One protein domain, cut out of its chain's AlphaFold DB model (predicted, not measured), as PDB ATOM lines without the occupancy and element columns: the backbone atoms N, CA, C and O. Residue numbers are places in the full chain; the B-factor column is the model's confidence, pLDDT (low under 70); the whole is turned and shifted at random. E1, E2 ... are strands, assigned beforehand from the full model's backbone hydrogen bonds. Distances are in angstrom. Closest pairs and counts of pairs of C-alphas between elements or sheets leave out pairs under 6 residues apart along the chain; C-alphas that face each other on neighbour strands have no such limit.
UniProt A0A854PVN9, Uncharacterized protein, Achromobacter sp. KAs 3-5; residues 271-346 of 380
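Overview. This is residues 271 to 346 of the 380 residues of an uncharacterized protein of Achromobacter sp. KAs 3-5 (UniProt A0A854PVN9). What does the model look like? Two four-stranded sheets, E1 to E4 and E5 to E8, stand face to face as a sandwich with few close C-alpha pairs between its layers, and residues 341 to 346 run on as a tail beyond the second sheet. What is it made of? The printed part has 76 residues, no named helix and eight strands, all strand in class. Each sheet, E1 E2 E3 E4 and E5 E6 E7 E8, is a meander, each strand the antiparallel neighbour of the one before. How large is it? It is compact, with a radius of gyration of the C-alphas of 12.2 A, and spans 38 by 26 by 18 A.

Arrangement. Which atoms pair in the first sheet? Within hydrogen-bond range, E1, residues 272 to 279, and E2, residues 282 to 287, have N 276 and O 284 at 2.8 A. E2 and E3, residues 292 to 296, have N 285 and O 293 at 2.9 A; E3 and E4, residues 301 to 305, have N 294 and O 303 at 2.9 A. And in the second? E5, residues 313 to 315, and E6, residues 318 to 323, have N 313 and O 320 within hydrogen-bond range at 2.9 A. E6 and E7, residues 326 to 330, have N 321 and O 328 at 3.0 A; E7 and E8, residues 336 to 340, have N 329 and O 337 at 3.0 A. Where do the sheets come near? The closest C-alphas of E4 and E6, Phe 305 and Glu 323, are 7.4 A apart.

Along the chain. Where does E1 begin? C-alpha 272 is at (128.476, 121.534, 127.906), and E1 is 18.1 A long. Where does E8 end? C-alpha 340 is at (134.917, 103.657, 109.467).

Size, cuts and confidence. Is it unbroken? The printed part has no cut and no long link. Where is confidence low? Residues 340 to 346 are under 70.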
ATOM      1  N   ARG A 271     128.006 125.784 125.764       94.31
ATOM      2  CA  ARG A 271     127.988 125.229 127.122       94.31
ATOM      3  C   ARG A 271     127.752 123.726 127.063       94.31
ATOM      4  O   ARG A 271     126.935 123.240 126.285       94.31
ATOM      5  N   TYR A 272     128.453 122.994 127.921       95.31
ATOM      6  CA  TYR A 272     128.476 121.534 127.906       95.31
ATOM      7  C   TYR A 272     128.102 120.956 129.274       95.31
ATOM      8  O   TYR A 272     128.483 121.479 130.320       95.31
ATOM      9  N   GLU A 273     127.397 119.829 129.289       94.25
ATOM     10  CA  GLU A 273     127.111 119.068 130.515       94.25
ATOM     11  C   GLU A 273     128.359 118.348 131.025       94.25
ATOM     12  O   GLU A 273     128.566 118.186 132.231       94.25
ATOM     13  N   ARG A 274     129.212 117.915 130.096       93.19
ATOM     14  CA  ARG A 274     130.433 117.169 130.381       93.19
ATOM     15  C   ARG A 274     131.520 117.545 129.387       93.19
ATOM     16  O   ARG A 274     131.246 117.667 128.197       93.19
ATOM     17  N   VAL A 275     132.747 117.662 129.885       94.75
ATOM     18  CA  VAL A 275     133.964 117.794 129.080       94.75
ATOM     19  C   VAL A 275     134.986 116.784 129.578       94.75
ATOM     20  O   VAL A 275     135.191 116.628 130.781       94.75
ATOM     21  N   GLU A 276     135.628 116.099 128.645       92.12
ATOM     22  CA  GLU A 276     136.708 115.161 128.901       92.12
ATOM     23  C   GLU A 276     137.832 115.401 127.894       92.12
ATOM     24  O   GLU A 276     137.598 115.557 126.696       92.12
ATOM     25  N   ARG A 277     139.074 115.435 128.376       90.44
ATOM     26  CA  ARG A 277     140.245 115.526 127.505       90.44
ATOM     27  C   ARG A 277     140.688 114.124 127.111       90.44
ATOM     28  O   ARG A 277     141.278 113.413 127.926       90.44
ATOM     29  N   VAL A 278     140.452 113.744 125.858       88.50
ATOM     30  CA  VAL A 278     140.753 112.386 125.381       88.50
ATOM     31  C   VAL A 278     142.161 112.264 124.820       88.50
ATOM     32  O   VAL A 278     142.738 111.192 124.868       88.50
ATOM     33  N   ALA A 279     142.759 113.339 124.321       86.50
ATOM     34  CA  ALA A 279     144.160 113.377 123.911       86.50
ATOM     35  C   ALA A 279     144.632 114.837 123.834       86.50
ATOM     36  O   ALA A 279     143.794 115.738 123.843       86.50
ATOM     37  N   PRO A 280     145.949 115.096 123.772       88.25
ATOM     38  CA  PRO A 280     146.494 116.325 123.205       88.25
ATOM     39  C   PRO A 280     145.703 116.845 121.998       88.25
ATOM     40  O   PRO A 280     145.662 116.207 120.953       88.25
ATOM     41  N   GLY A 281     145.065 118.001 122.166       89.81
ATOM     42  CA  GLY A 281     144.255 118.676 121.162       89.81
ATOM     43  C   GLY A 281     142.913 118.011 120.859       89.81
ATOM     44  O   GLY A 281     142.354 118.311 119.813       89.81
ATOM     45  N   ILE A 282     142.405 117.109 121.706       90.62
ATOM     46  CA  ILE A 282     141.170 116.359 121.439       90.62
ATOM     47  C   ILE A 282     140.278 116.325 122.673       90.62
ATOM     48  O   ILE A 282     140.658 115.825 123.741       90.62
ATOM     49  N   TRP A 283     139.051 116.791 122.484       93.19
ATOM     50  CA  TRP A 283     138.056 116.922 123.537       93.19
ATOM     51  C   TRP A 283     136.808 116.125 123.196       93.19
ATOM     52  O   TRP A 283     136.311 116.188 122.077       93.19
ATOM     53  N   LEU A 284     136.283 115.405 124.179       92.88
ATOM     54  CA  LEU A 284     134.962 114.803 124.113       92.88
ATOM     55  C   LEU A 284     134.032 115.639 124.975       92.88
ATOM     56  O   LEU A 284     134.289 115.840 126.165       92.88
ATOM     57  N   VAL A 285     132.962 116.137 124.374       94.62
ATOM     58  CA  VAL A 285     132.020 117.024 125.048       94.62
ATOM     59  C   VAL A 285     130.600 116.529 124.866       94.62
ATOM     60  O   VAL A 285     130.263 115.953 123.833       94.62
ATOM     61  N   ARG A 286     129.761 116.767 125.869       93.00
ATOM     62  CA  ARG A 286     128.322 116.523 125.791       93.00
ATOM     63  C   ARG A 286     127.590 117.854 125.830       93.00
ATOM     64  O   ARG A 286     127.751 118.594 126.800       93.00
ATOM     65  N   VAL A 287     126.831 118.158 124.786       88.81
ATOM     66  CA  VAL A 287     126.040 119.396 124.696       88.81
ATOM     67  C   VAL A 287     124.803 119.318 125.597       88.81
ATOM     68  O   VAL A 287     124.340 118.227 125.931       88.81
ATOM     69  N   ALA A 288     124.302 120.473 126.038       77.19
ATOM     70  CA  ALA A 288     123.199 120.571 127.003       77.19
ATOM     71  C   ALA A 288     121.832 120.105 126.472       77.19
ATOM     72  O   ALA A 288     120.952 119.752 127.249       77.19
ATOM     73  N   ASP A 289     121.650 120.095 125.159       73.25
ATOM     74  CA  ASP A 289     120.432 119.696 124.453       73.25
ATOM     75  C   ASP A 289     120.449 118.234 123.968       73.25
ATOM     76  O   ASP A 289     119.493 117.781 123.339       73.25
ATOM     77  N   GLY A 290     121.477 117.468 124.349       72.38
ATOM     78  CA  GLY A 290     121.637 116.058 123.999       72.38
ATOM     79  C   GLY A 290     122.526 115.864 122.770       72.38
ATOM     80  O   GLY A 290     122.361 116.513 121.743       72.38
ATOM     81  N   GLY A 291     123.508 114.975 122.899       86.06
ATOM     82  CA  GLY A 291     124.499 114.687 121.862       86.06
ATOM     83  C   GLY A 291     125.930 114.756 122.390       86.06
ATOM     84  O   GLY A 291     126.255 115.525 123.298       86.06
ATOM     85  N   THR A 292     126.800 113.923 121.822       91.00
ATOM     86  CA  THR A 292     128.231 113.908 122.143       91.00
ATOM     87  C   THR A 292     129.030 114.340 120.915       91.00
ATOM     88  O   THR A 292     128.775 113.868 119.808       91.00
ATOM     89  N   LEU A 293     130.005 115.228 121.103       92.00
ATOM     90  CA  LEU A 293     130.884 115.729 120.046       92.00
ATOM     91  C   LEU A 293     132.342 115.415 120.369       92.00
ATOM     92  O   LEU A 293     132.774 115.519 121.519       92.00
ATOM     93  N   LEU A 294     133.105 115.090 119.329       91.25
ATOM     94  CA  LEU A 294     134.560 115.135 119.355       91.25
ATOM     95  C   LEU A 294     135.013 116.472 118.769       91.25
ATOM     96  O   LEU A 294     134.655 116.785 117.633       91.25
ATOM     97  N   LEU A 295     135.797 117.244 119.516       93.25
ATOM     98  CA  LEU A 295     136.345 118.529 119.078       93.25
ATOM     99  C   LEU A 295     137.869 118.458 118.945       93.25
ATOM    100  O   LEU A 295     138.532 117.777 119.733       93.25
ATOM    101  N   ASP A 296     138.415 119.214 117.993       91.94
ATOM    102  CA  ASP A 296     139.857 119.432 117.865       91.94
ATOM    103  C   ASP A 296     140.378 120.514 118.838       91.94
ATOM    104  O   ASP A 296     139.635 121.123 119.613       91.94
ATOM    105  N   GLY A 297     141.685 120.792 118.792       90.25
ATOM    106  CA  GLY A 297     142.335 121.783 119.656       90.25
ATOM    107  C   GLY A 297     141.932 123.232 119.360       90.25
ATOM    108  O   GLY A 297     142.255 124.122 120.140       90.25
ATOM    109  N   LYS A 298     141.226 123.474 118.249       93.31
ATOM    110  CA  LYS A 298     140.603 124.754 117.881       93.31
ATOM    111  C   LYS A 298     139.101 124.760 118.185       93.31
ATOM    112  O   LYS A 298     138.394 125.662 117.729       93.31
ATOM    113  N   LEU A 299     138.628 123.768 118.942       95.50
ATOM    114  CA  LEU A 299     137.234 123.569 119.328       95.50
ATOM    115  C   LEU A 299     136.292 123.381 118.129       95.50
ATOM    116  O   LEU A 299     135.096 123.639 118.234       95.50
ATOM    117  N   GLN A 300     136.818 122.936 116.985       93.94
ATOM    118  CA  GLN A 300     136.007 122.618 115.814       93.94
ATOM    119  C   GLN A 300     135.503 121.173 115.898       93.94
ATOM    120  O   GLN A 300     136.288 120.282 116.240       93.94
ATOM    121  N   PRO A 301     134.223 120.908 115.571       92.38
ATOM    122  CA  PRO A 301     133.700 119.550 115.530       92.38
ATOM    123  C   PRO A 301     134.461 118.687 114.522       92.38
ATOM    124  O   PRO A 301     134.500 118.980 113.328       92.38
ATOM    125  N   MET A 302     135.049 117.600 115.012       88.56
ATOM    126  CA  MET A 302     135.646 116.539 114.201       88.56
ATOM    127  C   MET A 302     134.640 115.429 113.908       88.56
ATOM    128  O   MET A 302     134.699 114.807 112.851       88.56
ATOM    129  N   HIS A 303     133.752 115.153 114.868       86.94
ATOM    130  CA  HIS A 303     132.750 114.097 114.768       86.94
ATOM    131  C   HIS A 303     131.565 114.368 115.696       86.94
ATOM    132  O   HIS A 303     131.755 114.828 116.824       86.94
ATOM    133  N   THR A 304     130.367 114.014 115.240       89.56
ATOM    134  CA  THR A 304     129.140 114.011 116.043       89.56
ATOM    135  C   THR A 304     128.709 112.572 116.231       89.56
ATOM    136  O   THR A 304     128.443 111.882 115.249       89.56
ATOM    137  N   PHE A 305     128.658 112.126 117.479       87.31
ATOM    138  CA  PHE A 305     128.243 110.770 117.799       87.31
ATOM    139  C   PHE A 305     126.721 110.635 117.700       87.31
ATOM    140  O   PHE A 305     125.981 111.537 118.096       87.31
ATOM    141  N   GLU A 306     126.262 109.493 117.192       84.75
ATOM    142  CA  GLU A 306     124.843 109.129 117.126       84.75
ATOM    143  C   GLU A 306     124.290 108.797 118.516       84.75
ATOM    144  O   GLU A 306     123.098 108.961 118.776       84.75
ATOM    145  N   SER A 307     125.148 108.309 119.419       78.94
ATOM    146  CA  SER A 307     124.766 108.011 120.796       78.94
ATOM    147  C   SER A 307     124.927 109.219 121.718       78.94
ATOM    148  O   SER A 307     125.968 109.877 121.748       78.94
ATOM    149  N   ASP A 308     123.933 109.426 122.584       73.94
ATOM    150  CA  ASP A 308     123.967 110.452 123.631       73.94
ATOM    151  C   ASP A 308     125.085 110.241 124.660       73.94
ATOM    152  O   ASP A 308     125.454 111.173 125.381       73.94
ATOM    153  N   TYR A 309     125.597 109.014 124.787       71.19
ATOM    154  CA  TYR A 309     126.664 108.699 125.725       71.19
ATOM    155  C   TYR A 309     127.737 107.834 125.083       71.19
ATOM    156  O   TYR A 309     127.528 106.659 124.780       71.19
ATOM    157  N   VAL A 310     128.933 108.406 124.991       80.00
ATOM    158  CA  VAL A 310     130.110 107.713 124.486       80.00
ATOM    159  C   VAL A 310     131.157 107.661 125.581       80.00
ATOM    160  O   VAL A 310     131.712 108.671 125.999       80.00
ATOM    161  N   GLY A 311     131.400 106.454 126.085       77.44
ATOM    162  CA  GLY A 311     132.455 106.213 127.059       77.44
ATOM    163  C   GLY A 311     133.775 105.927 126.358       77.44
ATOM    164  O   GLY A 311     133.850 104.997 125.555       77.44
ATOM    165  N   VAL A 312     134.823 106.664 126.715       85.19
ATOM    166  CA  VAL A 312     136.193 106.317 126.332       85.19
ATOM    167  C   VAL A 312     136.655 105.164 127.218       85.19
ATOM    168  O   VAL A 312     136.550 105.211 128.446       85.19
ATOM    169  N   ARG A 313     137.125 104.085 126.596       86.75
ATOM    170  CA  ARG A 313     137.748 102.945 127.272       86.75
ATOM    171  C   ARG A 313     139.252 103.045 127.111       86.75
ATOM    172  O   ARG A 313     139.721 103.394 126.035       86.75
ATOM    173  N   GLU A 314     139.983 102.712 128.165       86.25
ATOM    174  CA  GLU A 314     141.436 102.584 128.122       86.25
ATOM    175  C   GLU A 314     141.821 101.118 128.314       86.25
ATOM    176  O   GLU A 314     141.317 100.456 129.225       86.25
ATOM    177  N   GLN A 315     142.687 100.608 127.443       86.88
ATOM    178  CA  GLN A 315     143.235  99.264 127.529       86.88
ATOM    179  C   GLN A 315     144.654  99.257 126.953       86.88
ATOM    180  O   GLN A 315     144.865  99.686 125.825       86.88
ATOM    181  N   ASP A 316     145.622  98.764 127.730       86.69
ATOM    182  CA  ASP A 316     147.024  98.614 127.311       86.69
ATOM    183  C   ASP A 316     147.645  99.908 126.732       86.69
ATOM    184  O   ASP A 316     148.407  99.879 125.767       86.69
ATOM    185  N   GLY A 317     147.290 101.065 127.308       83.06
ATOM    186  CA  GLY A 317     147.747 102.395 126.876       83.06
ATOM    187  C   GLY A 317     147.001 102.976 125.669       83.06
ATOM    188  O   GLY A 317     147.172 104.151 125.354       83.06
ATOM    189  N   TRP A 318     146.140 102.190 125.022       87.62
ATOM    190  CA  TRP A 318     145.241 102.666 123.978       87.62
ATOM    191  C   TRP A 318     143.957 103.200 124.584       87.62
ATOM    192  O   TRP A 318     143.399 102.605 125.506       87.62
ATOM    193  N   ARG A 319     143.435 104.281 124.005       88.19
ATOM    194  CA  ARG A 319     142.085 104.764 124.294       88.19
ATOM    195  C   ARG A 319     141.198 104.589 123.081       88.19
ATOM    196  O   ARG A 319     141.619 104.850 121.957       88.19
ATOM    197  N   PHE A 320     139.969 104.146 123.298       87.62
ATOM    198  CA  PHE A 320     139.023 103.963 122.212       87.62
ATOM    199  C   PHE A 320     137.596 104.314 122.606       87.62
ATOM    200  O   PHE A 320     137.171 104.127 123.745       87.62
ATOM    201  N   ALA A 321     136.857 104.814 121.627       84.62
ATOM    202  CA  ALA A 321     135.427 105.052 121.703       84.62
ATOM    203  C   ALA A 321     134.792 104.470 120.442       84.62
ATOM    204  O   ALA A 321     135.312 104.655 119.344       84.62
ATOM    205  N   ALA A 322     133.704 103.726 120.596       80.69
ATOM    206  CA  ALA A 322     133.059 103.045 119.484       80.69
ATOM    207  C   ALA A 322     131.555 103.295 119.503       80.69
ATOM    208  O   ALA A 322     130.928 103.279 120.563       80.69
ATOM    209  N   GLU A 323     130.994 103.462 118.316       80.81
ATOM    210  CA  GLU A 323     129.562 103.533 118.058       80.81
ATOM    211  C   GLU A 323     129.251 102.820 116.729       80.81
ATOM    212  O   GLU A 323     130.181 102.429 116.007       80.81
ATOM    213  N   PRO A 324     127.972 102.602 116.377       80.06
ATOM    214  CA  PRO A 324     127.627 102.069 115.066       80.06
ATOM    215  C   PRO A 324     128.305 102.871 113.942       80.06
ATOM    216  O   PRO A 324     128.111 104.069 113.805       80.06
ATOM    217  N   GLY A 325     129.147 102.208 113.146       73.31
ATOM    218  CA  GLY A 325     129.802 102.822 111.986       73.31
ATOM    219  C   GLY A 325     131.108 103.579 112.258       73.31
ATOM    220  O   GLY A 325     131.800 103.908 111.292       73.31
ATOM    221  N   MET A 326     131.523 103.780 113.514       80.25
ATOM    222  CA  MET A 326     132.768 104.491 113.826       80.25
ATOM    223  C   MET A 326     133.513 103.897 115.024       80.25
ATOM    224  O   MET A 326     132.940 103.532 116.049       80.25
ATOM    225  N   THR A 327     134.836 103.797 114.898       84.75
ATOM    226  CA  THR A 327     135.728 103.566 116.036       84.75
ATOM    227  C   THR A 327     136.826 104.619 116.047       84.75
ATOM    228  O   THR A 327     137.601 104.745 115.093       84.75
ATOM    229  N   LEU A 328     136.880 105.359 117.149       84.81
ATOM    230  CA  LEU A 328     137.951 106.265 117.512       84.81
ATOM    231  C   LEU A 328     139.020 105.444 118.223       84.81
ATOM    232  O   LEU A 328     138.728 104.810 119.236       84.81
ATOM    233  N   LEU A 329     140.239 105.458 117.699       87.56
ATOM    234  CA  LEU A 329     141.411 104.854 118.326       87.56
ATOM    235  C   LEU A 329     142.430 105.951 118.604       87.56
ATOM    236  O   LEU A 329     142.723 106.761 117.728       87.56
ATOM    237  N   ILE A 330     142.970 105.963 119.811       85.56
ATOM    238  CA  ILE A 330     144.000 106.892 120.253       85.56
ATOM    239  C   ILE A 330     145.146 106.042 120.775       85.56
ATOM    240  O   ILE A 330     144.967 105.278 121.729       85.56
ATOM    241  N   ASP A 331     146.291 106.145 120.110       85.12
ATOM    242  CA  ASP A 331     147.488 105.402 120.491       85.12
ATOM    243  C   ASP A 331     148.157 106.003 121.749       85.12
ATOM    244  O   ASP A 331     147.779 107.097 122.197       85.12
ATOM    245  N   PRO A 332     149.117 105.293 122.370       82.19
ATOM    246  CA  PRO A 332     149.845 105.796 123.537       82.19
ATOM    247  C   PRO A 332     150.583 107.121 123.282       82.19
ATOM    248  O   PRO A 332     150.789 107.905 124.209       82.19
ATOM    249  N   GLU A 333     150.952 107.393 122.030       81.50
ATOM    250  CA  GLU A 333     151.564 108.638 121.563       81.50
ATOM    251  C   GLU A 333     150.541 109.751 121.260       81.50
ATOM    252  O   GLU A 333     150.924 110.840 120.832       81.50
ATOM    253  N   ALA A 334     149.258 109.511 121.548       77.62
ATOM    254  CA  ALA A 334     148.129 110.411 121.340       77.62
ATOM    255  C   ALA A 334     147.765 110.718 119.876       77.62
ATOM    256  O   ALA A 334     147.023 111.671 119.619       77.62
ATOM    257  N   HIS A 335     148.203 109.910 118.912       82.19
ATOM    258  CA  HIS A 335     147.701 110.018 117.549       82.19
ATOM    259  C   HIS A 335     146.288 109.449 117.452       82.19
ATOM    260  O   HIS A 335     145.998 108.328 117.879       82.19
ATOM    261  N   VAL A 336     145.407 110.227 116.829       80.62
ATOM    262  CA  VAL A 336     144.011 109.852 116.615       80.62
ATOM    263  C   VAL A 336     143.852 109.156 115.270       80.62
ATOM    264  O   VAL A 336     144.258 109.675 114.230       80.62
ATOM    265  N   GLN A 337     143.199 108.000 115.278       81.00
ATOM    266  CA  GLN A 337     142.794 107.277 114.082       81.00
ATOM    267  C   GLN A 337     141.275 107.122 114.062       81.00
ATOM    268  O   GLN A 337     140.675 106.571 114.984       81.00
ATOM    269  N   HIS A 338     140.671 107.559 112.959       74.25
ATOM    270  CA  HIS A 338     139.265 107.318 112.663       74.25
ATOM    271  C   HIS A 338     139.160 106.100 111.752       74.25
ATOM    272  O   HIS A 338     139.690 106.091 110.636       74.25
ATOM    273  N   ARG A 339     138.486 105.052 112.221       71.75
ATOM    274  CA  ARG A 339     138.175 103.876 111.407       71.75
ATOM    275  C   ARG A 339     136.671 103.855 111.154       71.75
ATOM    276  O   ARG A 339     135.894 103.701 112.093       71.75
ATOM    277  N   ALA A 340     136.272 103.996 109.888       60.44
ATOM    278  CA  ALA A 340     134.917 103.657 109.467       60.44
ATOM    279  C   ALA A 340     134.705 102.160 109.736       60.44
ATOM    280  O   ALA A 340     135.506 101.327 109.302       60.44
ATOM    281  N   GLY A 341     133.689 101.829 110.528       52.59
ATOM    282  CA  GLY A 341     133.484 100.483 111.046       52.59
ATOM    283  C   GLY A 341     133.135  99.482 109.945       52.59
ATOM    284  O   GLY A 341     131.994  99.413 109.503       52.59
ATOM    285  N   GLY A 342     134.101  98.648 109.555       40.44
ATOM    286  CA  GLY A 342     133.831  97.271 109.149       40.44
ATOM    287  C   GLY A 342     133.806  96.404 110.406       40.44
ATOM    288  O   GLY A 342     134.681  96.542 111.258       40.44
ATOM    289  N   PHE A 343     132.789  95.555 110.553       36.56
ATOM    290  CA  PHE A 343     132.590  94.685 111.714       36.56
ATOM    291  C   PHE A 343     133.887  93.981 112.155       36.56
ATOM    292  O   PHE A 343     134.379  93.092 111.462       36.56
ATOM    293  N   PHE A 344     134.392  94.288 113.353       39.16
ATOM    294  CA  PHE A 344     135.243  93.347 114.079       39.16
ATOM    295  C   PHE A 344     134.334  92.264 114.665       39.16
ATOM    296  O   PHE A 344     133.927  92.317 115.824       39.16
ATOM    297  N   THR A 345     133.980  91.263 113.856       35.66
ATOM    298  CA  THR A 345     133.529  89.992 114.421       35.66
ATOM    299  C   THR A 345     134.740  89.371 115.099       35.66
ATOM    300  O   THR A 345     135.595  88.783 114.438       35.66
ATOM    301  N   GLY A 346     134.842  89.530 116.418       34.53
ATOM    302  CA  GLY A 346     135.726  88.700 117.217       34.53
ATOM    303  C   GLY A 346     135.345  87.246 116.968       34.53
ATOM    304  O   GLY A 346     134.329  86.775 117.480       34.53
TER     305      GLY A 346